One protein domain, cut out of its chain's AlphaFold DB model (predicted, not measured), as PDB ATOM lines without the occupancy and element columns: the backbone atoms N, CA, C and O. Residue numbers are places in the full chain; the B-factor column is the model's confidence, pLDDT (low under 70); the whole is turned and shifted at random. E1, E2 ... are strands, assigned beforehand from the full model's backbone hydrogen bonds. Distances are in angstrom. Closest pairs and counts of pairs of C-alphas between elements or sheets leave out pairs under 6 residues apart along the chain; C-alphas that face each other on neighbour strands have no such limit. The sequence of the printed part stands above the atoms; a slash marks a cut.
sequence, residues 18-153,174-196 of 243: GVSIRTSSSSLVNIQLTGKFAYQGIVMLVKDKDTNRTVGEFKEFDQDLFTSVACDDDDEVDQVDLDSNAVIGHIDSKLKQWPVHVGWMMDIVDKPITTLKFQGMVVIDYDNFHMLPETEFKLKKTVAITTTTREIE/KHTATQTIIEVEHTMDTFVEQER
ATOM      1  N   GLY A  18     -49.915  37.196 -29.488       89.81
ATOM      2  CA  GLY A  18     -50.828  37.476 -30.579       89.81
ATOM      3  C   GLY A  18     -50.078  37.575 -31.895       89.81
ATOM      4  O   GLY A  18     -48.979  38.136 -31.944       89.81
ATOM      5  N   VAL A  19     -50.677  37.029 -32.948       91.12
ATOM      6  CA  VAL A  19     -50.169  37.086 -34.319       91.12
ATOM      7  C   VAL A  19     -51.225  37.766 -35.183       91.12
ATOM      8  O   VAL A  19     -52.402  37.402 -35.159       91.12
ATOM      9  N   SER A  20     -50.806  38.775 -35.941       91.62
ATOM     10  CA  SER A  20     -51.633  39.496 -36.908       91.62
ATOM     11  C   SER A  20     -50.927  39.465 -38.255       91.62
ATOM     12  O   SER A  20     -49.815  39.976 -38.379       91.62
ATOM     13  N   ILE A  21     -51.574  38.886 -39.265       91.00
ATOM     14  CA  ILE A  21     -51.004  38.703 -40.603       91.00
ATOM     15  C   ILE A  21     -51.849  39.488 -41.597       91.00
ATOM     16  O   ILE A  21     -53.042  39.232 -41.753       91.00
ATOM     17  N   ARG A  22     -51.235  40.466 -42.263       87.75
ATOM     18  CA  ARG A  22     -51.922  41.396 -43.167       87.75
ATOM     19  C   ARG A  22     -51.100  41.639 -44.417       87.75
ATOM     20  O   ARG A  22     -49.880  41.592 -44.372       87.75
ATOM     21  N   THR A  23     -51.746  42.002 -45.513       82.44
ATOM     22  CA  THR A  23     -51.039  42.413 -46.731       82.44
ATOM     23  C   THR A  23     -50.867  43.934 -46.779       82.44
ATOM     24  O   THR A  23     -51.845  44.654 -46.585       82.44
ATOM     25  N   SER A  24     -49.660  44.444 -47.060       67.69
ATOM     26  CA  SER A  24     -49.445  45.875 -47.388       67.69
ATOM     27  C   SER A  24     -49.366  46.142 -48.887       67.69
ATOM     28  O   SER A  24     -49.716  47.236 -49.327       67.69
ATOM     29  N   SER A  25     -48.888  45.180 -49.675       67.06
ATOM     30  CA  SER A  25     -48.672  45.334 -51.115       67.06
ATOM     31  C   SER A  25     -48.940  44.028 -51.860       67.06
ATOM     32  O   SER A  25     -49.163  42.986 -51.261       67.06
ATOM     33  N   SER A  26     -48.902  44.062 -53.188       67.62
ATOM     34  CA  SER A  26     -49.265  42.924 -54.034       67.62
ATOM     35  C   SER A  26     -48.448  41.641 -53.819       67.62
ATOM     36  O   SER A  26     -48.870  40.603 -54.318       67.62
ATOM     37  N   SER A  27     -47.319  41.688 -53.103       71.56
ATOM     38  CA  SER A  27     -46.461  40.525 -52.826       71.56
ATOM     39  C   SER A  27     -45.887  40.453 -51.411       71.56
ATOM     40  O   SER A  27     -45.221  39.471 -51.087       71.56
ATOM     41  N   LEU A  28     -46.146  41.455 -50.566       84.69
ATOM     42  CA  LEU A  28     -45.586  41.529 -49.222       84.69
ATOM     43  C   LEU A  28     -46.658  41.311 -48.153       84.69
ATOM     44  O   LEU A  28     -47.649  42.046 -48.066       84.69
ATOM     45  N   VAL A  29     -46.403  40.324 -47.303       89.94
ATOM     46  CA  VAL A  29     -47.199  40.005 -46.123       89.94
ATOM     47  C   VAL A  29     -46.491  40.556 -44.892       89.94
ATOM     48  O   VAL A  29     -45.359  40.185 -44.605       89.94
ATOM     49  N   ASN A  30     -47.166  41.410 -44.133       92.38
ATOM     50  CA  ASN A  30     -46.691  41.869 -42.835       92.38
ATOM     51  C   ASN A  30     -47.193  40.929 -41.754       92.38
ATOM     52  O   ASN A  30     -48.401  40.730 -41.596       92.38
ATOM     53  N   ILE A  31     -46.257  40.412 -40.975       93.94
ATOM     54  CA  ILE A  31     -46.526  39.624 -39.786       93.94
ATOM     55  C   ILE A  31     -46.167  40.499 -38.592       93.94
ATOM     56  O   ILE A  31     -45.029  40.944 -38.435       93.94
ATOM     57  N   GLN A  32     -47.164  40.766 -37.758       94.56
ATOM     58  CA  GLN A  32     -46.998  41.461 -36.496       94.56
ATOM     59  C   GLN A  32     -47.161  40.469 -35.351       94.56
ATOM     60  O   GLN A  32     -48.182  39.788 -35.247       94.56
ATOM     61  N   LEU A  33     -46.167  40.440 -34.470       93.88
ATOM     62  CA  LEU A  33     -46.187  39.660 -33.243       93.88
ATOM     63  C   LEU A  33     -46.346  40.593 -32.046       93.88
ATOM     64  O   LEU A  33     -45.738  41.665 -31.974       93.88
ATOM     65  N   THR A  34     -47.163  40.168 -31.093       93.81
ATOM     66  CA  THR A  34     -47.396  40.856 -29.821       93.81
ATOM     67  C   THR A  34     -47.308  39.866 -28.674       93.81
ATOM     68  O   THR A  34     -47.490  38.664 -28.872       93.81
ATOM     69  N   GLY A  35     -47.051  40.357 -27.464       91.62
ATOM     70  CA  GLY A  35     -47.074  39.500 -26.293       91.62
ATOM     71  C   GLY A  35     -47.070  40.237 -24.962       91.62
ATOM     72  O   GLY A  35     -46.799  41.435 -24.892       91.62
ATOM     73  N   LYS A  36     -47.377  39.495 -23.893       87.81
ATOM     74  CA  LYS A  36     -47.489  40.031 -22.525       87.81
ATOM     75  C   LYS A  36     -46.139  40.374 -21.910       87.81
ATOM     76  O   LYS A  36     -46.017  41.384 -21.226       87.81
ATOM     77  N   PHE A  37     -45.124  39.544 -22.139       85.81
ATOM     78  CA  PHE A  37     -43.843  39.638 -21.437       85.81
ATOM     79  C   PHE A  37     -42.714  40.057 -22.361       85.81
ATOM     80  O   PHE A  37     -42.667  39.633 -23.513       85.81
ATOM     81  N   ALA A  38     -41.772  40.833 -21.832       89.69
ATOM     82  CA  ALA A  38     -40.504  41.066 -22.507       89.69
ATOM     83  C   ALA A  38     -39.791  39.729 -22.784       89.69
ATOM     84  O   ALA A  38     -39.921  38.779 -22.012       89.69
ATOM     85  N   TYR A  39     -39.051  39.662 -23.885       91.38
ATOM     86  CA  TYR A  39     -38.465  38.419 -24.387       91.38
ATOM     87  C   TYR A  39     -36.991  38.625 -24.753       91.38
ATOM     88  O   TYR A  39     -36.554  39.755 -24.956       91.38
ATOM     89  N   GLN A  40     -36.206  37.552 -24.823       92.38
ATOM     90  CA  GLN A  40     -34.791  37.601 -25.215       92.38
ATOM     91  C   GLN A  40     -34.593  37.302 -26.698       92.38
ATOM     92  O   GLN A  40     -33.780  37.949 -27.357       92.38
ATOM     93  N   GLY A  41     -35.359  36.357 -27.240       92.50
ATOM     94  CA  GLY A  41     -35.258  35.964 -28.640       92.50
ATOM     95  C   GLY A  41     -36.581  35.485 -29.216       92.50
ATOM     96  O   GLY A  41     -37.508  35.133 -28.495       92.50
ATOM     97  N   ILE A  42     -36.653  35.485 -30.539       93.38
ATOM     98  CA  ILE A  42     -37.740  34.898 -31.324       93.38
ATOM     99  C   ILE A  42     -37.091  34.218 -32.513       93.38
ATOM    100  O   ILE A  42     -36.210  34.826 -33.121       93.38
ATOM    101  N   VAL A  43     -37.543  33.009 -32.825       92.50
ATOM    102  CA  VAL A  43     -37.264  32.299 -34.077       92.50
ATOM    103  C   VAL A  43     -38.591  32.089 -34.790       92.50
ATOM    104  O   VAL A  43     -39.583  31.750 -34.141       92.50
ATOM    105  N   MET A  44     -38.634  32.319 -36.098       93.75
ATOM    106  CA  MET A  44     -39.871  32.263 -36.870       93.75
ATOM    107  C   MET A  44     -39.662  31.730 -38.281       93.75
ATOM    108  O   MET A  44     -38.610  31.926 -38.888       93.75
ATOM    109  N   LEU A  45     -40.704  31.076 -38.789       93.31
ATOM    110  CA  LEU A  45     -40.754  30.498 -40.122       93.31
ATOM    111  C   LEU A  45     -42.201  30.386 -40.614       93.31
ATOM    112  O   LEU A  45     -43.158  30.386 -39.831       93.31
ATOM    113  N   VAL A  46     -42.360  30.264 -41.926       92.06
ATOM    114  CA  VAL A  46     -43.652  30.011 -42.572       92.06
ATOM    115  C   VAL A  46     -43.579  28.675 -43.286       92.06
ATOM    116  O   VAL A  46     -42.629  28.409 -44.017       92.06
ATOM    117  N   LYS A  47     -44.594  27.835 -43.082       91.19
ATOM    118  CA  LYS A  47     -44.711  26.522 -43.715       91.19
ATOM    119  C   LYS A  47     -45.943  26.439 -44.597       91.19
ATOM    120  O   LYS A  47     -46.990  27.005 -44.278       91.19
ATOM    121  N   ASP A  48     -45.841  25.678 -45.676       89.31
ATOM    122  CA  ASP A  48     -47.010  25.206 -46.406       89.31
ATOM    123  C   ASP A  48     -47.809  24.247 -45.513       89.31
ATOM    124  O   ASP A  48     -47.246  23.386 -44.829       89.31
ATOM    125  N   LYS A  49     -49.131  24.434 -45.450       88.75
ATOM    126  CA  LYS A  49     -49.972  23.692 -44.504       88.75
ATOM    127  C   LYS A  49     -50.004  22.194 -44.814       88.75
ATOM    128  O   LYS A  49     -50.018  21.390 -43.883       88.75
ATOM    129  N   ASP A  50     -50.028  21.841 -46.096       87.19
ATOM    130  CA  ASP A  50     -50.260  20.470 -46.551       87.19
ATOM    131  C   ASP A  50     -48.965  19.653 -46.549       87.19
ATOM    132  O   ASP A  50     -48.958  18.485 -46.168       87.19
ATOM    133  N   THR A  51     -47.862  20.275 -46.964       85.81
ATOM    134  CA  THR A  51     -46.549  19.626 -47.080       85.81
ATOM    135  C   THR A  51     -45.663  19.831 -45.859       85.81
ATOM    136  O   THR A  51     -44.674  19.125 -45.712       85.81
ATOM    137  N   ASN A  52     -46.007  20.772 -44.973       84.69
ATOM    138  CA  ASN A  52     -45.218  21.150 -43.798       84.69
ATOM    139  C   ASN A  52     -43.806  21.685 -44.119       84.69
ATOM    140  O   ASN A  52     -42.990  21.824 -43.209       84.69
ATOM    141  N   ARG A  53     -43.541  22.021 -45.385       85.19
ATOM    142  CA  ARG A  53     -42.261  22.555 -45.863       85.19
ATOM    143  C   ARG A  53     -42.149  24.045 -45.624       85.19
ATOM    144  O   ARG A  53     -43.131  24.761 -45.820       85.19
ATOM    145  N   THR A  54     -40.962  24.506 -45.240       87.75
ATOM    146  CA  THR A  54     -40.673  25.938 -45.097       87.75
ATOM    147  C   THR A  54     -40.720  26.611 -46.468       87.75
ATOM    148  O   THR A  54     -40.170  26.092 -47.437       87.75
ATOM    149  N   VAL A  55     -41.423  27.740 -46.569       87.81
ATOM    150  CA  VAL A  55     -41.652  28.445 -47.837       87.81
ATOM    151  C   VAL A  55     -41.521  29.956 -47.685       87.81
ATOM    152  O   VAL A  55     -41.818  30.528 -46.634       87.81
ATOM    153  N   GLY A  56     -41.142  30.603 -48.789       89.00
ATOM    154  CA  GLY A  56     -40.951  32.047 -48.865       89.00
ATOM    155  C   GLY A  56     -39.741  32.540 -48.075       89.00
ATOM    156  O   GLY A  56     -38.968  31.761 -47.527       89.00
ATOM    157  N   GLU A  57     -39.582  33.856 -48.031       91.88
ATOM    158  CA  GLU A  57     -38.450  34.527 -47.404       91.88
ATOM    159  C   GLU A  57     -38.895  35.792 -46.674       91.88
ATOM    160  O   GLU A  57     -39.750  36.551 -47.142       91.88
ATOM    161  N   PHE A  58     -38.256  36.057 -45.540       93.56
ATOM    162  CA  PHE A  58     -38.363  37.326 -44.841       93.56
ATOM    163  C   PHE A  58     -37.494  38.392 -45.529       93.56
ATOM    164  O   PHE A  58     -36.371  38.124 -45.967       93.56
ATOM    165  N   LYS A  59     -38.023  39.615 -45.664       90.25
ATOM    166  CA  LYS A  59     -37.397  40.700 -46.451       90.25
ATOM    167  C   LYS A  59     -37.397  42.056 -45.754       90.25
ATOM    168  O   LYS A  59     -36.431  42.795 -45.899       90.25
ATOM    169  N   GLU A  60     -38.438  42.376 -44.985       91.06
ATOM    170  CA  GLU A  60     -38.528  43.642 -44.242       91.06
ATOM    171  C   GLU A  60     -38.437  43.380 -42.742       91.06
ATOM    172  O   GLU A  60     -39.444  43.266 -42.049       91.06
ATOM    173  N   PHE A  61     -37.216  43.232 -42.244       92.75
ATOM    174  CA  PHE A  61     -36.934  43.065 -40.823       92.75
ATOM    175  C   PHE A  61     -35.659  43.823 -40.453       92.75
ATOM    176  O   PHE A  61     -34.840  44.150 -41.312       92.75
ATOM    177  N   ASP A  62     -35.497  44.109 -39.166       91.88
ATOM    178  CA  ASP A  62     -34.307  44.777 -38.648       91.88
ATOM    179  C   ASP A  62     -33.116  43.803 -38.630       91.88
ATOM    180  O   ASP A  62     -33.078  42.867 -37.830       91.88
ATOM    181  N   GLN A  63     -32.156  44.012 -39.531       90.31
ATOM    182  CA  GLN A  63     -30.962  43.170 -39.671       90.31
ATOM    183  C   GLN A  63     -29.982  43.311 -38.498       90.31
ATOM    184  O   GLN A  63     -29.144  42.435 -38.305       90.31
ATOM    185  N   ASP A  64     -30.097  44.369 -37.689       91.44
ATOM    186  CA  ASP A  64     -29.317  44.498 -36.454       91.44
ATOM    187  C   ASP A  64     -29.907  43.629 -35.330       91.44
ATOM    188  O   ASP A  64     -29.234  43.325 -34.341       91.44
ATOM    189  N   LEU A  65     -31.171  43.213 -35.475       90.50
ATOM    190  CA  LEU A  65     -31.878  42.369 -34.515       90.50
ATOM    191  C   LEU A  65     -32.001  40.917 -34.967       90.50
ATOM    192  O   LEU A  65     -31.971  40.038 -34.104       90.50
ATOM    193  N   PHE A  66     -32.131  40.664 -36.269       93.06
ATOM    194  CA  PHE A  66     -32.411  39.348 -36.840       93.06
ATOM    195  C   PHE A  66     -31.359  38.890 -37.844       93.06
ATOM    196  O   PHE A  66     -30.811  39.673 -38.613       93.06
ATOM    197  N   THR A  67     -31.153  37.579 -37.891       91.06
ATOM    198  CA  THR A  67     -30.316  36.901 -38.878       91.06
ATOM    199  C   THR A  67     -30.973  35.604 -39.343       91.06
ATOM    200  O   THR A  67     -31.920  35.127 -38.707       91.06
ATOM    201  N   SER A  68     -30.489  35.049 -40.454       88.50
ATOM    202  CA  SER A  68     -30.923  33.737 -40.929       88.50
ATOM    203  C   SER A  68     -30.495  32.645 -39.946       88.50
ATOM    204  O   SER A  68     -29.410  32.699 -39.361       88.50
ATOM    205  N   VAL A  69     -31.371  31.665 -39.737       83.31
ATOM    206  CA  VAL A  69     -31.107  30.509 -38.881       83.31
ATOM    207  C   VAL A  69     -31.236  29.247 -39.713       83.31
ATOM    208  O   VAL A  69     -32.329  28.899 -40.154       83.31
ATOM    209  N   ALA A  70     -30.132  28.520 -39.866       71.50
ATOM    210  CA  ALA A  70     -30.178  27.179 -40.424       71.50
ATOM    211  C   ALA A  70     -30.978  26.262 -39.498       71.50
ATOM    212  O   ALA A  70     -30.671  26.132 -38.310       71.50
ATOM    213  N   CYS A  71     -32.016  25.641 -40.047       65.00
ATOM    214  CA  CYS A  71     -32.696  24.534 -39.400       65.00
ATOM    215  C   CYS A  71     -32.193  23.252 -40.054       65.00
ATOM    216  O   CYS A  71     -32.496  23.001 -41.219       65.00
ATOM    217  N   ASP A  72     -31.435  22.461 -39.297       55.53
ATOM    218  CA  ASP A  72     -31.149  21.072 -39.641       55.53
ATOM    219  C   ASP A  72     -32.439  20.269 -39.408       55.53
ATOM    220  O   ASP A  72     -32.617  19.640 -38.365       55.53
ATOM    221  N   ASP A  73     -33.401  20.367 -40.327       53.66
ATOM    222  CA  ASP A  73     -34.480  19.382 -40.372       53.66
ATOM    223  C   ASP A  73     -33.858  18.050 -40.857       53.66
ATOM    224  O   ASP A  73     -33.099  18.023 -41.826       53.66
ATOM    225  N   ASP A  74     -34.149  16.948 -40.149       49.38
ATOM    226  CA  ASP A  74     -33.528  15.613 -40.307       49.38
ATOM    227  C   ASP A  74     -33.709  14.972 -41.708       49.38
ATOM    228  O   ASP A  74     -33.148  13.909 -41.991       49.38
ATOM    229  N   ASP A  75     -34.472  15.609 -42.597       55.56
ATOM    230  CA  ASP A  75     -34.706  15.173 -43.968       55.56
ATOM    231  C   ASP A  75     -33.898  16.055 -44.942       55.56
ATOM    232  O   ASP A  75     -34.227  17.219 -45.162       55.56
ATOM    233  N   GLU A  76     -32.873  15.487 -45.595       53.59
ATOM    234  CA  GLU A  76     -31.976  16.173 -46.559       53.59
ATOM    235  C   GLU A  76     -32.700  16.948 -47.686       53.59
ATOM    236  O   GLU A  76     -32.093  17.766 -48.372       53.59
ATOM    237  N   VAL A  77     -33.995  16.696 -47.902       53.03
ATOM    238  CA  VAL A  77     -34.813  17.331 -48.949       53.03
ATOM    239  C   VAL A  77     -35.386  18.687 -48.513       53.03
ATOM    240  O   VAL A  77     -35.762  19.485 -49.371       53.03
ATOM    241  N   ASP A  78     -35.441  18.955 -47.208       54.19
ATOM    242  CA  ASP A  78     -36.049  20.160 -46.634       54.19
ATOM    243  C   ASP A  78     -34.997  21.104 -46.013       54.19
ATOM    244  O   ASP A  78     -35.355  22.062 -45.324       54.19
ATOM    245  N   GLN A  79     -33.705  20.880 -46.298       57.38
ATOM    246  CA  GLN A  79     -32.635  21.797 -45.905       57.38
ATOM    247  C   GLN A  79     -32.872  23.176 -46.523       57.38
ATOM    248  O   GLN A  79     -32.819  23.376 -47.738       57.38
ATOM    249  N   VAL A  80     -33.150  24.132 -45.645       60.47
ATOM    250  CA  VAL A  80     -33.230  25.545 -45.984       60.47
ATOM    251  C   VAL A  80     -31.806  26.042 -46.208       60.47
ATOM    252  O   VAL A  80     -30.952  25.875 -45.339       60.47
ATOM    253  N   ASP A  81     -31.553  26.641 -47.373       59.50
ATOM    254  CA  ASP A  81     -30.235  27.177 -47.711       59.50
ATOM    255  C   ASP A  81     -29.789  28.197 -46.651       59.50
ATOM    256  O   ASP A  81     -30.585  29.044 -46.227       59.50
ATOM    257  N   LEU A  82     -28.522  28.103 -46.234       60.62
ATOM    258  CA  LEU A  82     -27.905  28.907 -45.167       60.62
ATOM    259  C   LEU A  82     -27.993  30.410 -45.451       60.62
ATOM    260  O   LEU A  82     -28.088  31.215 -44.525       60.62
ATOM    261  N   ASP A  83     -27.993  30.773 -46.732       63.53
ATOM    262  CA  ASP A  83     -28.075  32.157 -47.187       63.53
ATOM    263  C   ASP A  83     -29.522  32.633 -47.409       63.53
ATOM    264  O   ASP A  83     -29.754  33.810 -47.698       63.53
ATOM    265  N   SER A  84     -30.519  31.749 -47.272       80.75
ATOM    266  CA  SER A  84     -31.921  32.140 -47.407       80.75
ATOM    267  C   SER A  84     -32.460  32.709 -46.098       80.75
ATOM    268  O   SER A  84     -32.188  32.209 -45.008       80.75
ATOM    269  N   ASN A  85     -33.308  33.730 -46.201       88.75
ATOM    270  CA  ASN A  85     -34.024  34.288 -45.054       88.75
ATOM    271  C   ASN A  85     -35.372  33.580 -44.848       88.75
ATOM    272  O   ASN A  85     -36.349  34.229 -44.489       88.75
ATOM    273  N   ALA A  86     -35.480  32.281 -45.139       88.88
ATOM    274  CA  ALA A  86     -36.739  31.546 -44.972       88.88
ATOM    275  C   ALA A  86     -37.056  31.265 -43.492       88.88
ATOM    276  O   ALA A  86     -38.222  31.193 -43.093       88.88
ATOM    277  N   VAL A  87     -36.011  31.174 -42.665       91.25
ATOM    278  CA  VAL A  87     -36.093  31.121 -41.206       91.25
ATOM    279  C   VAL A  87     -35.226  32.236 -40.643       91.25
ATOM    280  O   VAL A  87     -34.049  32.337 -40.979       91.25
ATOM    281  N   ILE A  88     -35.796  33.067 -39.772       92.69
ATOM    282  CA  ILE A  88     -35.046  34.131 -39.102       92.69
ATOM    283  C   ILE A  88     -35.144  34.001 -37.587       92.69
ATOM    284  O   ILE A  88     -36.158  33.562 -37.035       92.69
ATOM    285  N   GLY A  89     -34.081  34.417 -36.913       92.38
ATOM    286  CA  GLY A  89     -33.976  34.427 -35.463       92.38
ATOM    287  C   GLY A  89     -33.229  35.651 -34.959       92.38
ATOM    288  O   GLY A  89     -32.490  36.290 -35.702       92.38
ATOM    289  N   HIS A  90     -33.436  35.999 -33.691       92.62
ATOM    290  CA  HIS A  90     -32.711  37.117 -33.090       92.62
ATOM    291  C   HIS A  90     -31.222  36.803 -32.887       92.62
ATOM    292  O   HIS A  90     -30.871  35.705 -32.461       92.62
ATOM    293  N   ILE A  91     -30.367  37.799 -33.124       90.19
ATOM    294  CA  ILE A  91     -28.899  37.667 -33.064       90.19
ATOM    295  C   ILE A  91     -28.380  37.598 -31.622       90.19
ATOM    296  O   ILE A  91     -27.381  36.938 -31.343       90.19
ATOM    297  N   ASP A  92     -29.037  38.298 -30.693       89.06
ATOM    298  CA  ASP A  92     -28.607  38.378 -29.298       89.06
ATOM    299  C   ASP A  92     -29.724  38.050 -28.301       89.06
ATOM    300  O   ASP A  92     -30.915  38.074 -28.617       89.06
ATOM    301  N   SER A  93     -29.319  37.784 -27.058       87.56
ATOM    302  CA  SER A  93     -30.207  37.484 -25.932       87.56
ATOM    303  C   SER A  93     -30.598  38.718 -25.112       87.56
ATOM    304  O   SER A  93     -31.094  38.583 -23.990       87.56
ATOM    305  N   LYS A  94     -30.377  39.943 -25.617       90.50
ATOM    306  CA  LYS A  94     -30.808  41.146 -24.891       90.50
ATOM    307  C   LYS A  94     -32.324  41.166 -24.775       90.50
ATOM    308  O   LYS A  94     -33.030  40.738 -25.686       90.50
ATOM    309  N   LEU A  95     -32.813  41.712 -23.666       90.81
ATOM    310  CA  LEU A  95     -34.240  41.864 -23.429       90.81
ATOM    311  C   LEU A  95     -34.850  42.860 -24.430       90.81
ATOM    312  O   LEU A  95     -34.379  43.991 -24.553       90.81
ATOM    313  N   LYS A  96     -35.909  42.436 -25.115       92.12
ATOM    314  CA  LYS A  96     -36.627  43.159 -26.169       92.12
ATOM    315  C   LYS A  96     -38.093  43.349 -25.782       92.12
ATOM    316  O   LYS A  96     -38.579  42.767 -24.809       92.12
ATOM    317  N   GLN A  97     -38.769  44.237 -26.499       91.94
ATOM    318  CA  GLN A  97     -40.137  44.676 -26.221       91.94
ATOM    319  C   GLN A  97     -41.017  44.457 -27.451       91.94
ATOM    320  O   GLN A  97     -40.512  44.319 -28.562       91.94
ATOM    321  N   TRP A  98     -42.330  44.443 -27.243       93.06
ATOM    322  CA  TRP A  98     -43.317  44.326 -28.316       93.06
ATOM    323  C   TRP A  98     -43.728  45.711 -28.848       93.06
ATOM    324  O   TRP A  98     -43.585  46.702 -28.125       93.06
ATOM    325  N   PRO A  99     -44.308  45.808 -30.061       94.38
ATOM    326  CA  PRO A  99     -44.531  44.750 -31.056       94.38
ATOM    327  C   PRO A  99     -43.291  44.440 -31.910       94.38
ATOM    328  O   PRO A  99     -42.386  45.259 -32.031       94.38
ATOM    329  N   VAL A 100     -43.298  43.270 -32.553       94.44
ATOM    330  CA  VAL A 100     -42.322  42.896 -33.590       94.44
ATOM    331  C   VAL A 100     -43.015  42.898 -34.939       94.44
ATOM    332  O   VAL A 100     -44.110  42.353 -35.068       94.44
ATOM    333  N   HIS A 101     -42.366  43.486 -35.940       94.50
ATOM    334  CA  HIS A 101     -42.865  43.560 -37.306       94.50
ATOM    335  C   HIS A 101     -41.852  42.940 -38.256       94.50
ATOM    336  O   HIS A 101     -40.677  43.300 -38.217       94.50
ATOM    337  N   VAL A 102     -42.321  42.027 -39.102       94.50
ATOM    338  CA  VAL A 102     -41.518  41.446 -40.176       94.50
ATOM    339  C   VAL A 102     -42.332  41.367 -41.463       94.50
ATOM    340  O   VAL A 102     -43.525  41.056 -41.440       94.50
ATOM    341  N   GLY A 103     -41.687  41.643 -42.589       93.88
ATOM    342  CA  GLY A 103     -42.231  41.401 -43.919       93.88
ATOM    343  C   GLY A 103     -41.791  40.044 -44.451       93.88
ATOM    344  O   GLY A 103     -40.605  39.712 -44.398       93.88
ATOM    345  N   TRP A 104     -42.737  39.289 -44.996       93.69
ATOM    346  CA  TRP A 104     -42.540  37.981 -45.611       93.69
ATOM    347  C   TRP A 104     -43.108  37.967 -47.035       93.69
ATOM    348  O   TRP A 104     -44.142  38.578 -47.320       93.69
ATOM    349  N   MET A 105     -42.417  37.278 -47.935       89.81
ATOM    350  CA  MET A 105     -42.714  37.211 -49.364       89.81
ATOM    351  C   MET A 105     -42.556  35.777 -49.872       89.81
ATOM    352  O   MET A 105     -41.725  35.025 -49.381       89.81
ATOM    353  N   MET A 106     -43.319  35.410 -50.902       85.94
ATOM    354  CA  MET A 106     -43.128  34.160 -51.634       85.94
ATOM    355  C   MET A 106     -43.174  34.430 -53.136       85.94
ATOM    356  O   MET A 106     -44.204  34.851 -53.662       85.94
ATOM    357  N   ASP A 107     -42.053  34.176 -53.815       71.00
ATOM    358  CA  ASP A 107     -41.854  34.552 -55.221       71.00
ATOM    359  C   ASP A 107     -42.700  33.724 -56.202       71.00
ATOM    360  O   ASP A 107     -42.968  34.160 -57.322       71.00
ATOM    361  N   ILE A 108     -43.173  32.539 -55.792       62.09
ATOM    362  CA  ILE A 108     -43.911  31.619 -56.662       62.09
ATOM    363  C   ILE A 108     -45.153  31.093 -55.940       62.09
ATOM    364  O   ILE A 108     -45.104  30.157 -55.147       62.09
ATOM    365  N   VAL A 109     -46.305  31.690 -56.252       62.09
ATOM    366  CA  VAL A 109     -47.617  31.102 -55.952       62.09
ATOM    367  C   VAL A 109     -48.133  30.457 -57.241       62.09
ATOM    368  O   VAL A 109     -48.763  31.120 -58.077       62.09
ATOM    369  N   ASP A 110     -47.802  29.179 -57.445       64.31
ATOM    370  CA  ASP A 110     -48.283  28.396 -58.598       64.31
ATOM    371  C   ASP A 110     -49.782  28.105 -58.494       64.31
ATOM    372  O   ASP A 110     -50.500  28.034 -59.494       64.31
ATOM    373  N   LYS A 111     -50.275  27.971 -57.262       71.88
ATOM    374  CA  LYS A 111     -51.683  27.716 -56.970       71.88
ATOM    375  C   LYS A 111     -52.463  29.038 -56.893       71.88
ATOM    376  O   LYS A 111     -51.939  30.039 -56.414       71.88
ATOM    377  N   PRO A 112     -53.740  29.067 -57.312       75.81
ATOM    378  CA  PRO A 112     -54.585  30.255 -57.159       75.81
ATOM    379  C   PRO A 112     -54.843  30.597 -55.683       75.81
ATOM    380  O   PRO A 112     -55.069  31.755 -55.340       75.81
ATOM    381  N   ILE A 113     -54.807  29.584 -54.816       83.06
ATOM    382  CA  ILE A 113     -54.898  29.723 -53.367       83.06
ATOM    383  C   ILE A 113     -53.828  28.827 -52.754       83.06
ATOM    384  O   ILE A 113     -53.813  27.623 -53.020       83.06
ATOM    385  N   THR A 114     -52.977  29.402 -51.913       86.00
ATOM    386  CA  THR A 114     -52.009  28.655 -51.106       86.00
ATOM    387  C   THR A 114     -52.363  28.814 -49.637       86.00
ATOM    388  O   THR A 114     -52.584  29.931 -49.172       86.00
ATOM    389  N   THR A 115     -52.440  27.698 -48.913       90.31
ATOM    390  CA  THR A 115     -52.717  27.705 -47.473       90.31
ATOM    391  C   THR A 115     -51.415  27.510 -46.717       90.31
ATOM    392  O   THR A 115     -50.706  26.530 -46.929       90.31
ATOM    393  N   LEU A 116     -51.114  28.449 -45.834       91.69
ATOM    394  CA  LEU A 116     -49.862  28.531 -45.105       91.69
ATOM    395  C   LEU A 116     -50.127  28.536 -43.605       91.69
ATOM    396  O   LEU A 116     -51.233  28.832 -43.145       91.69
ATOM    397  N   LYS A 117     -49.084  28.233 -42.844       92.62
ATOM    398  CA  LYS A 117     -49.064  28.372 -41.396       92.62
ATOM    399  C   LYS A 117     -47.798  29.089 -40.955       92.62
ATOM    400  O   LYS A 117     -46.693  28.748 -41.369       92.62
ATOM    401  N   PHE A 118     -47.973  30.081 -40.100       93.25
ATOM    402  CA  PHE A 118     -46.890  30.735 -39.392       93.25
ATOM    403  C   PHE A 118     -46.583  29.957 -38.110       93.25
ATOM    404  O   PHE A 118     -47.493  29.622 -37.343       93.25
ATOM    405  N   GLN A 119     -45.301  29.673 -37.889       91.50
ATOM    406  CA  GLN A 119     -44.789  29.053 -36.674       91.50
ATOM    407  C   GLN A 119     -43.649  29.899 -36.114       91.50
ATOM    408  O   GLN A 119     -42.819  30.437 -36.846       91.50
ATOM    409  N   GLY A 120     -43.577  29.977 -34.793       90.56
ATOM    410  CA  GLY A 120     -42.439  30.593 -34.140       90.56
ATOM    411  C   GLY A 120     -42.324  30.201 -32.682       90.56
ATOM    412  O   GLY A 120     -43.243  29.641 -32.081       90.56
ATOM    413  N   MET A 121     -41.166  30.509 -32.124       89.50
ATOM    414  CA  MET A 121     -40.802  30.258 -30.740       89.50
ATOM    415  C   MET A 121     -40.291  31.557 -30.133       89.50
ATOM    416  O   MET A 121     -39.434  32.216 -30.718       89.50
ATOM    417  N   VAL A 122     -40.790  31.904 -28.952       91.19
ATOM    418  CA  VAL A 122     -40.330  33.030 -28.138       91.19
ATOM    419  C   VAL A 122     -39.471  32.491 -27.005       91.19
ATOM    420  O   VAL A 122     -39.924  31.671 -26.212       91.19
ATOM    421  N   VAL A 123     -38.243  32.977 -26.903       89.44
ATOM    422  CA  VAL A 123     -37.316  32.691 -25.807       89.44
ATOM    423  C   VAL A 123     -37.457  33.795 -24.767       89.44
ATOM    424  O   VAL A 123     -37.229  34.967 -25.071       89.44
ATOM    425  N   ILE A 124     -37.847  33.432 -23.548       86.25
ATOM    426  CA  ILE A 124     -37.991  34.360 -22.417       86.25
ATOM    427  C   ILE A 124     -36.687  34.435 -21.627       86.25
ATOM    428  O   ILE A 124     -36.228  35.527 -21.298       86.25
ATOM    429  N   ASP A 125     -36.070  33.283 -21.374       80.56
ATOM    430  CA  ASP A 125     -34.749  33.147 -20.769       80.56
ATOM    431  C   ASP A 125     -34.065  31.850 -21.250       80.56
ATOM    432  O   ASP A 125     -34.604  31.146 -22.104       80.56
ATOM    433  N   TYR A 126     -32.873  31.547 -20.721       70.06
ATOM    434  CA  TYR A 126     -32.056  30.394 -21.129       70.06
ATOM    435  C   TYR A 126     -32.802  29.049 -21.062       70.06
ATOM    436  O   TYR A 126     -32.551  28.178 -21.891       70.06
ATOM    437  N   ASP A 127     -33.734  28.889 -20.118       74.38
ATOM    438  CA  ASP A 127     -34.431  27.624 -19.874       74.38
ATOM    439  C   ASP A 127     -35.916  27.657 -20.257       74.38
ATOM    440  O   ASP A 127     -36.556  26.599 -20.289       74.38
ATOM    441  N   ASN A 128     -36.477  28.836 -20.541       81.31
ATOM    442  CA  ASN A 128     -37.899  29.041 -20.787       81.31
ATOM    443  C   ASN A 128     -38.150  29.591 -22.191       81.31
ATOM    444  O   ASN A 128     -37.887  30.757 -22.500       81.31
ATOM    445  N   PHE A 129     -38.750  28.746 -23.025       85.81
ATOM    446  CA  PHE A 129     -39.250  29.113 -24.340       85.81
ATOM    447  C   PHE A 129     -40.716  28.718 -24.484       85.81
ATOM    448  O   PHE A 129     -41.171  27.690 -23.968       85.81
ATOM    449  N   HIS A 130     -41.454  29.549 -25.206       87.50
ATOM    450  CA  HIS A 130     -42.864  29.371 -25.494       87.50
ATOM    451  C   HIS A 130     -43.073  29.297 -27.003       87.50
ATOM    452  O   HIS A 130     -42.546  30.116 -27.753       87.50
ATOM    453  N   MET A 131     -43.880  28.344 -27.455       86.38
ATOM    454  CA  MET A 131     -44.330  28.329 -28.846       86.38
ATOM    455  C   MET A 131     -45.394  29.405 -29.058       86.38
ATOM    456  O   MET A 131     -46.315  29.538 -28.248       86.38
ATOM    457  N   LEU A 132     -45.274  30.153 -30.153       87.38
ATOM    458  CA  LEU A 132     -46.354  31.000 -30.644       87.38
ATOM    459  C   LEU A 132     -47.526  30.117 -31.096       87.38
ATOM    460  O   LEU A 132     -47.297  28.989 -31.548       87.38
ATOM    461  N   PRO A 133     -48.775  30.601 -30.992       82.75
ATOM    462  CA  PRO A 133     -49.914  29.878 -31.537       82.75
ATOM    463  C   PRO A 133     -49.724  29.679 -33.045       82.75
ATOM    464  O   PRO A 133     -49.430  30.630 -33.776       82.75
ATOM    465  N   GLU A 134     -49.887  28.440 -33.514       84.94
ATOM    466  CA  GLU A 134     -49.847  28.156 -34.948       84.94
ATOM    467  C   GLU A 134     -50.953  28.954 -35.638       84.94
ATOM    468  O   GLU A 134     -52.133  28.813 -35.317       84.94
ATOM    469  N   THR A 135     -50.554  29.827 -36.560       88.44
ATOM    470  CA  THR A 135     -51.460  30.804 -37.160       88.44
ATOM    471  C   THR A 135     -51.589  30.520 -38.647       88.44
ATOM    472  O   THR A 135     -50.638  30.691 -39.410       88.44
ATOM    473  N   GLU A 136     -52.759  30.043 -39.064       91.75
ATOM    474  CA  GLU A 136     -53.029  29.702 -40.458       91.75
ATOM    475  C   GLU A 136     -53.529  30.910 -41.250       91.75
ATOM    476  O   GLU A 136     -54.388  31.665 -40.793       91.75
ATOM    477  N   PHE A 137     -53.046  31.053 -42.480       90.56
ATOM    478  CA  PHE A 137     -53.477  32.106 -43.391       90.56
ATOM    479  C   PHE A 137     -53.483  31.607 -44.834       90.56
ATOM    480  O   PHE A 137     -52.797  30.646 -45.189       90.56
ATOM    481  N   LYS A 138     -54.292  32.242 -45.684       88.81
ATOM    482  CA  LYS A 138     -54.372  31.900 -47.108       88.81
ATOM    483  C   LYS A 138     -53.874  33.051 -47.957       88.81
ATOM    484  O   LYS A 138     -54.315  34.179 -47.769       88.81
ATOM    485  N   LEU A 139     -53.027  32.739 -48.930       85.62
ATOM    486  CA  LEU A 139     -52.660  33.650 -50.005       85.62
ATOM    487  C   LEU A 139     -53.562  33.381 -51.198       85.62
ATOM    488  O   LEU A 139     -53.518  32.292 -51.774       85.62
ATOM    489  N   LYS A 140     -54.374  34.365 -51.574       79.94
ATOM    490  CA  LYS A 140     -55.168  34.329 -52.802       79.94
ATOM    491  C   LYS A 140     -54.458  35.129 -53.874       79.94
ATOM    492  O   LYS A 140     -54.159  36.304 -53.679       79.94
ATOM    493  N   LYS A 141     -54.212  34.490 -55.012       71.81
ATOM    494  CA  LYS A 141     -53.638  35.123 -56.192       71.81
ATOM    495  C   LYS A 141     -54.766  35.618 -57.088       71.81
ATOM    496  O   LYS A 141     -55.446  34.818 -57.728       71.81
ATOM    497  N   THR A 142     -54.920  36.931 -57.189       65.88
ATOM    498  CA  THR A 142     -55.850  37.554 -58.135       65.88
ATOM    499  C   THR A 142     -55.047  38.224 -59.239       65.88
ATOM    500  O   THR A 142     -54.254  39.131 -58.990       65.88
ATOM    501  N   VAL A 143     -55.223  37.767 -60.478       62.72
ATOM    502  CA  VAL A 143     -54.594  38.397 -61.643       62.72
ATOM    503  C   VAL A 143     -55.475  39.559 -62.085       62.72
ATOM    504  O   VAL A 143     -56.541  39.346 -62.658       62.72
ATOM    505  N   ALA A 144     -55.036  40.786 -61.814       57.34
ATOM    506  CA  ALA A 144     -55.675  41.986 -62.332       57.34
ATOM    507  C   ALA A 144     -54.956  42.412 -63.619       57.34
ATOM    508  O   ALA A 144     -53.752  42.681 -63.627       57.34
ATOM    509  N   ILE A 145     -55.694  42.439 -64.729       53.34
ATOM    510  CA  ILE A 145     -55.182  42.922 -66.012       53.34
ATOM    511  C   ILE A 145     -55.459  44.420 -66.076       53.34
ATOM    512  O   ILE A 145     -56.592  44.835 -66.327       53.34
ATOM    513  N   THR A 146     -54.427  45.235 -65.871       52.50
ATOM    514  CA  THR A 146     -54.544  46.685 -66.025       52.50
ATOM    515  C   THR A 146     -54.147  47.044 -67.450       52.50
ATOM    516  O   THR A 146     -53.010  46.832 -67.877       52.50
ATOM    517  N   THR A 147     -55.111  47.554 -68.214       51.22
ATOM    518  CA  THR A 147     -54.864  48.024 -69.580       51.22
ATOM    519  C   THR A 147     -54.614  49.524 -69.520       51.22
ATOM    520  O   THR A 147     -55.549  50.287 -69.294       51.22
ATOM    521  N   THR A 148     -53.367  49.950 -69.708       51.16
ATOM    522  CA  THR A 148     -53.036  51.378 -69.769       51.16
ATOM    523  C   THR A 148     -52.878  51.770 -71.232       51.16
ATOM    524  O   THR A 148     -51.872  51.445 -71.863       51.16
ATOM    525  N   THR A 149     -53.877  52.453 -71.786       45.41
ATOM    526  CA  THR A 149     -53.775  53.059 -73.118       45.41
ATOM    527  C   THR A 149     -53.057  54.393 -72.976       45.41
ATOM    528  O   THR A 149     -53.549  55.294 -72.299       45.41
ATOM    529  N   ARG A 150     -51.872  54.515 -73.575       49.19
ATOM    530  CA  ARG A 150     -51.133  55.779 -73.633       49.19
ATOM    531  C   ARG A 150     -51.197  56.286 -75.069       49.19
ATOM    532  O   ARG A 150     -50.574  55.699 -75.949       49.19
ATOM    533  N   GLU A 151     -51.964  57.344 -75.303       47.78
ATOM    534  CA  GLU A 151     -51.938  58.061 -76.577       47.78
ATOM    535  C   GLU A 151     -50.671  58.919 -76.618       47.78
ATOM    536  O   GLU A 151     -50.424  59.737 -75.730       47.78
ATOM    537  N   ILE A 152     -49.822  58.686 -77.617       50.91
ATOM    538  CA  ILE A 152     -48.666  59.535 -77.895       50.91
ATOM    539  C   ILE A 152     -49.059  60.417 -79.078       50.91
ATOM    540  O   ILE A 152     -49.054  59.959 -80.222       50.91
ATOM    541  N   GLU A 153     -49.397  61.679 -78.818       46.50
ATOM    542  CA  GLU A 153     -49.486  62.681 -79.880       46.50
ATOM    543  C   GLU A 153     -48.070  62.998 -80.368       46.50
ATOM    544  O   GLU A 153     -47.250  63.580 -79.657       46.50
ATOM    545  N   LYS A 174     -50.658  49.247 -76.956       40.72
ATOM    546  CA  LYS A 174     -51.386  48.645 -75.837       40.72
ATOM    547  C   LYS A 174     -50.398  47.953 -74.896       40.72
ATOM    548  O   LYS A 174     -50.035  46.798 -75.109       40.72
ATOM    549  N   HIS A 175     -49.978  48.640 -73.836       48.66
ATOM    550  CA  HIS A 175     -49.253  47.992 -72.745       48.66
ATOM    551  C   HIS A 175     -50.247  47.249 -71.845       48.66
ATOM    552  O   HIS A 175     -51.057  47.852 -71.144       48.66
ATOM    553  N   THR A 176     -50.188  45.919 -71.892       41.56
ATOM    554  CA  THR A 176     -50.921  45.048 -70.967       41.56
ATOM    555  C   THR A 176     -49.975  44.706 -69.823       41.56
ATOM    556  O   THR A 176     -49.045  43.926 -70.014       41.56
ATOM    557  N   ALA A 177     -50.164  45.328 -68.659       48.81
ATOM    558  CA  ALA A 177     -49.424  44.973 -67.454       48.81
ATOM    559  C   ALA A 177     -50.266  43.983 -66.643       48.81
ATOM    560  O   ALA A 177     -51.365  44.305 -66.186       48.81
ATOM    561  N   THR A 178     -49.761  42.763 -66.492       50.62
ATOM    562  CA  THR A 178     -50.370  41.742 -65.637       50.62
ATOM    563  C   THR A 178     -49.877  41.968 -64.213       50.62
ATOM    564  O   THR A 178     -48.725  41.660 -63.913       50.62
ATOM    565  N   GLN A 179     -50.718  42.518 -63.335       51.19
ATOM    566  CA  GLN A 179     -50.376  42.676 -61.924       51.19
ATOM    567  C   GLN A 179     -50.966  41.505 -61.133       51.19
ATOM    568  O   GLN A 179     -52.171  41.253 -61.153       51.19
ATOM    569  N   THR A 180     -50.099  40.761 -60.449       54.47
ATOM    570  CA  THR A 180     -50.521  39.713 -59.517       54.47
ATOM    571  C   THR A 180     -50.789  40.372 -58.175       54.47
ATOM    572  O   THR A 180     -49.854  40.893 -57.587       54.47
ATOM    573  N   ILE A 181     -52.033  40.380 -57.702       58.44
ATOM    574  CA  ILE A 181     -52.400  40.885 -56.375       58.44
ATOM    575  C   ILE A 181     -52.507  39.683 -55.439       58.44
ATOM    576  O   ILE A 181     -53.302  38.777 -55.694       58.44
ATOM    577  N   ILE A 182     -51.707  39.668 -54.375       59.41
ATOM    578  CA  ILE A 182     -51.812  38.684 -53.298       59.41
ATOM    579  C   ILE A 182     -52.691  39.267 -52.191       59.41
ATOM    580  O   ILE A 182     -52.345  40.273 -51.581       59.41
ATOM    581  N   GLU A 183     -53.830  38.637 -51.924       67.25
ATOM    582  CA  GLU A 183     -54.695  38.980 -50.795       67.25
ATOM    583  C   GLU A 183     -54.536  37.924 -49.698       67.25
ATOM    584  O   GLU A 183     -54.643  36.722 -49.965       67.25
ATOM    585  N   VAL A 184     -54.252  38.368 -48.471       73.88
ATOM    586  CA  VAL A 184     -54.172  37.490 -47.302       73.88
ATOM    587  C   VAL A 184     -55.552  37.398 -46.670       73.88
ATOM    588  O   VAL A 184     -56.103  38.394 -46.207       73.88
ATOM    589  N   GLU A 185     -56.090  36.186 -46.594       70.50
ATOM    590  CA  GLU A 185     -57.236  35.891 -45.740       70.50
ATOM    591  C   GLU A 185     -56.720  35.320 -44.414       70.50
ATOM    592  O   GLU A 185     -56.233  34.185 -44.358       70.50
ATOM    593  N   HIS A 186     -56.823  36.127 -43.357       67.88
ATOM    594  CA  HIS A 186     -56.479  35.771 -41.984       67.88
ATOM    595  C   HIS A 186     -57.714  35.967 -41.098       67.88
ATOM    596  O   HIS A 186     -58.345  37.021 -41.123       67.88
ATOM    597  N   THR A 187     -58.114  34.922 -40.371       53.19
ATOM    598  CA  THR A 187     -59.433  34.876 -39.714       53.19
ATOM    599  C   THR A 187     -59.441  35.437 -38.294       53.19
ATOM    600  O   THR A 187     -60.523  35.739 -37.791       53.19
ATOM    601  N   MET A 188     -58.284  35.620 -37.645       60.47
ATOM    602  CA  MET A 188     -58.216  36.123 -36.269       60.47
ATOM    603  C   MET A 188     -56.945  36.926 -36.002       60.47
ATOM    604  O   MET A 188     -55.928  36.376 -35.589       60.47
ATOM    605  N   ASP A 189     -57.021  38.247 -36.149       67.62
ATOM    606  CA  ASP A 189     -55.984  39.117 -35.598       67.62
ATOM    607  C   ASP A 189     -56.079  39.099 -34.069       67.62
ATOM    608  O   ASP A 189     -57.063  39.552 -33.478       67.62
ATOM    609  N   THR A 190     -55.047  38.563 -33.423       73.00
ATOM    610  CA  THR A 190     -54.931  38.558 -31.965       73.00
ATOM    611  C   THR A 190     -53.912  39.608 -31.551       73.00
ATOM    612  O   THR A 190     -52.752  39.567 -31.956       73.00
ATOM    613  N   PHE A 191     -54.356  40.578 -30.754       77.12
ATOM    614  CA  PHE A 191     -53.500  41.619 -30.197       77.12
ATOM    615  C   PHE A 191     -53.409  41.434 -28.695       77.12
ATOM    616  O   PHE A 191     -54.426  41.425 -28.002       77.12
ATOM    617  N   VAL A 192     -52.184  41.293 -28.203       81.44
ATOM    618  CA  VAL A 192     -51.908  41.139 -26.780       81.44
ATOM    619  C   VAL A 192     -51.135  42.356 -26.304       81.44
ATOM    620  O   VAL A 192     -50.048  42.652 -26.800       81.44
ATOM    621  N   GLU A 193     -51.718  43.085 -25.358       80.00
ATOM    622  CA  GLU A 193     -51.047  44.227 -24.749       80.00
ATOM    623  C   GLU A 193     -49.935  43.745 -23.816       80.00
ATOM    624  O   GLU A 193     -50.090  42.767 -23.077       80.00
ATOM    625  N   GLN A 194     -48.800  44.436 -23.864       80.19
ATOM    626  CA  GLN A 194     -47.674  44.099 -23.017       80.19
ATOM    627  C   GLN A 194     -47.967  44.473 -21.561       80.19
ATOM    628  O   GLN A 194     -48.269  45.626 -21.248       80.19
ATOM    629  N   GLU A 195     -47.822  43.503 -20.661       78.56
ATOM    630  CA  GLU A 195     -48.076  43.688 -19.242       78.56
ATOM    631  C   GLU A 195     -47.005  44.600 -18.638       78.56
ATOM    632  O   GLU A 195     -45.798  44.340 -18.699       78.56
ATOM    633  N   ARG A 196     -47.451  45.707 -18.043       75.44
ATOM    634  CA  ARG A 196     -46.594  46.582 -17.244       75.44
ATOM    635  C   ARG A 196     -46.667  46.117 -15.801       75.44
ATOM    636  O   ARG A 196     -47.748  45.850 -15.291       75.44
TER     637      ARG A 196
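This is residues 18 to 153 and 174 to 196 of the 243 residues of an uncharacterized protein of Rhizopus microsporus ATCC 52813 (UniProt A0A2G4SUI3). Two strongly twisted sheets pack face to face as a sandwich, and the two longest strands of one of them by first to last C-alpha, E10 and E11, run on side by side as a long two-stranded arm away from one end of the sandwich, toward the cut between residues 153 and 174. The link of residues 69 to 86 makes a loose loop at the side of the sandwich. The printed part has 159 residues with no named helix and eleven named strands, E1 to E11 in chain order; the class is all strand. One sheet runs E1, E2, E7, E4, all antiparallel; the other is branched, with antiparallel neighbour pairs. The whole is only just compact, close to loose, with a radius of gyration of the C-alphas of 18.0 A, and elongated, spanning 68 by 42 by 30 A.

E1, residues 18 to 23, and E2, residues 28 to 35, form a hairpin; N 20 and O 32 are 2.9 A apart, within hydrogen-bond range. E3, residues 41 to 48, belongs to the branched sheet. E4, residues 57 to 60, is an edge strand of the first sheet. E5, residues 66 to 68, and E6, residues 87 to 90, form a hairpin, with N 67 and O 89 at 2.9 A; E6 also pairs with E3, N 44 and O 88 at 2.9 A. E7, residues 100 to 105, pairs with E2, N 31 and O 102 at 2.8 A, and with E4, N 57 and O 105 at 2.8 A. E8, residues 113 to 123, has E3 on one side, N 43 and O 121 at 2.9 A. On the other side are E9, residues 129 to 131, its hairpin partner, N 122 and O 130 at 2.8 A, and E10, residues 135 to 150, N 116 and O 137 at 2.8 A. E10 has E11, residues 174 to 185, on its other side, N 140 and O 183 at 2.9 A. Between the sheets, the closest C-alphas of E1 and E11, Thr 23 and Val 184, are 5.9 A apart.

E1 begins at C-alpha 18, (-50.828, 37.476, -30.579). E2 is 23.1 A long, E3 23.9 A, E8 32.8 A, E10 44.2 A and E11 33.2 A. E10 ends at C-alpha 150, (-51.133, 55.779, -73.633), and E11 at C-alpha 185, (-57.236, 35.891, -45.740).

The C-alphas of Asp 127 and Glu 153, the two farthest apart, are 71.1 A apart. Residues 154 to 173 are not printed; C-alphas 153 and 174 are 14.7 A apart across the cut. The link E5 to E6 is long, with 18 residues. Mean pLDDT of the printed part is 78.6; 45 residues are under 70, among them 71 to 83, 142 to 153 and 174 to 183.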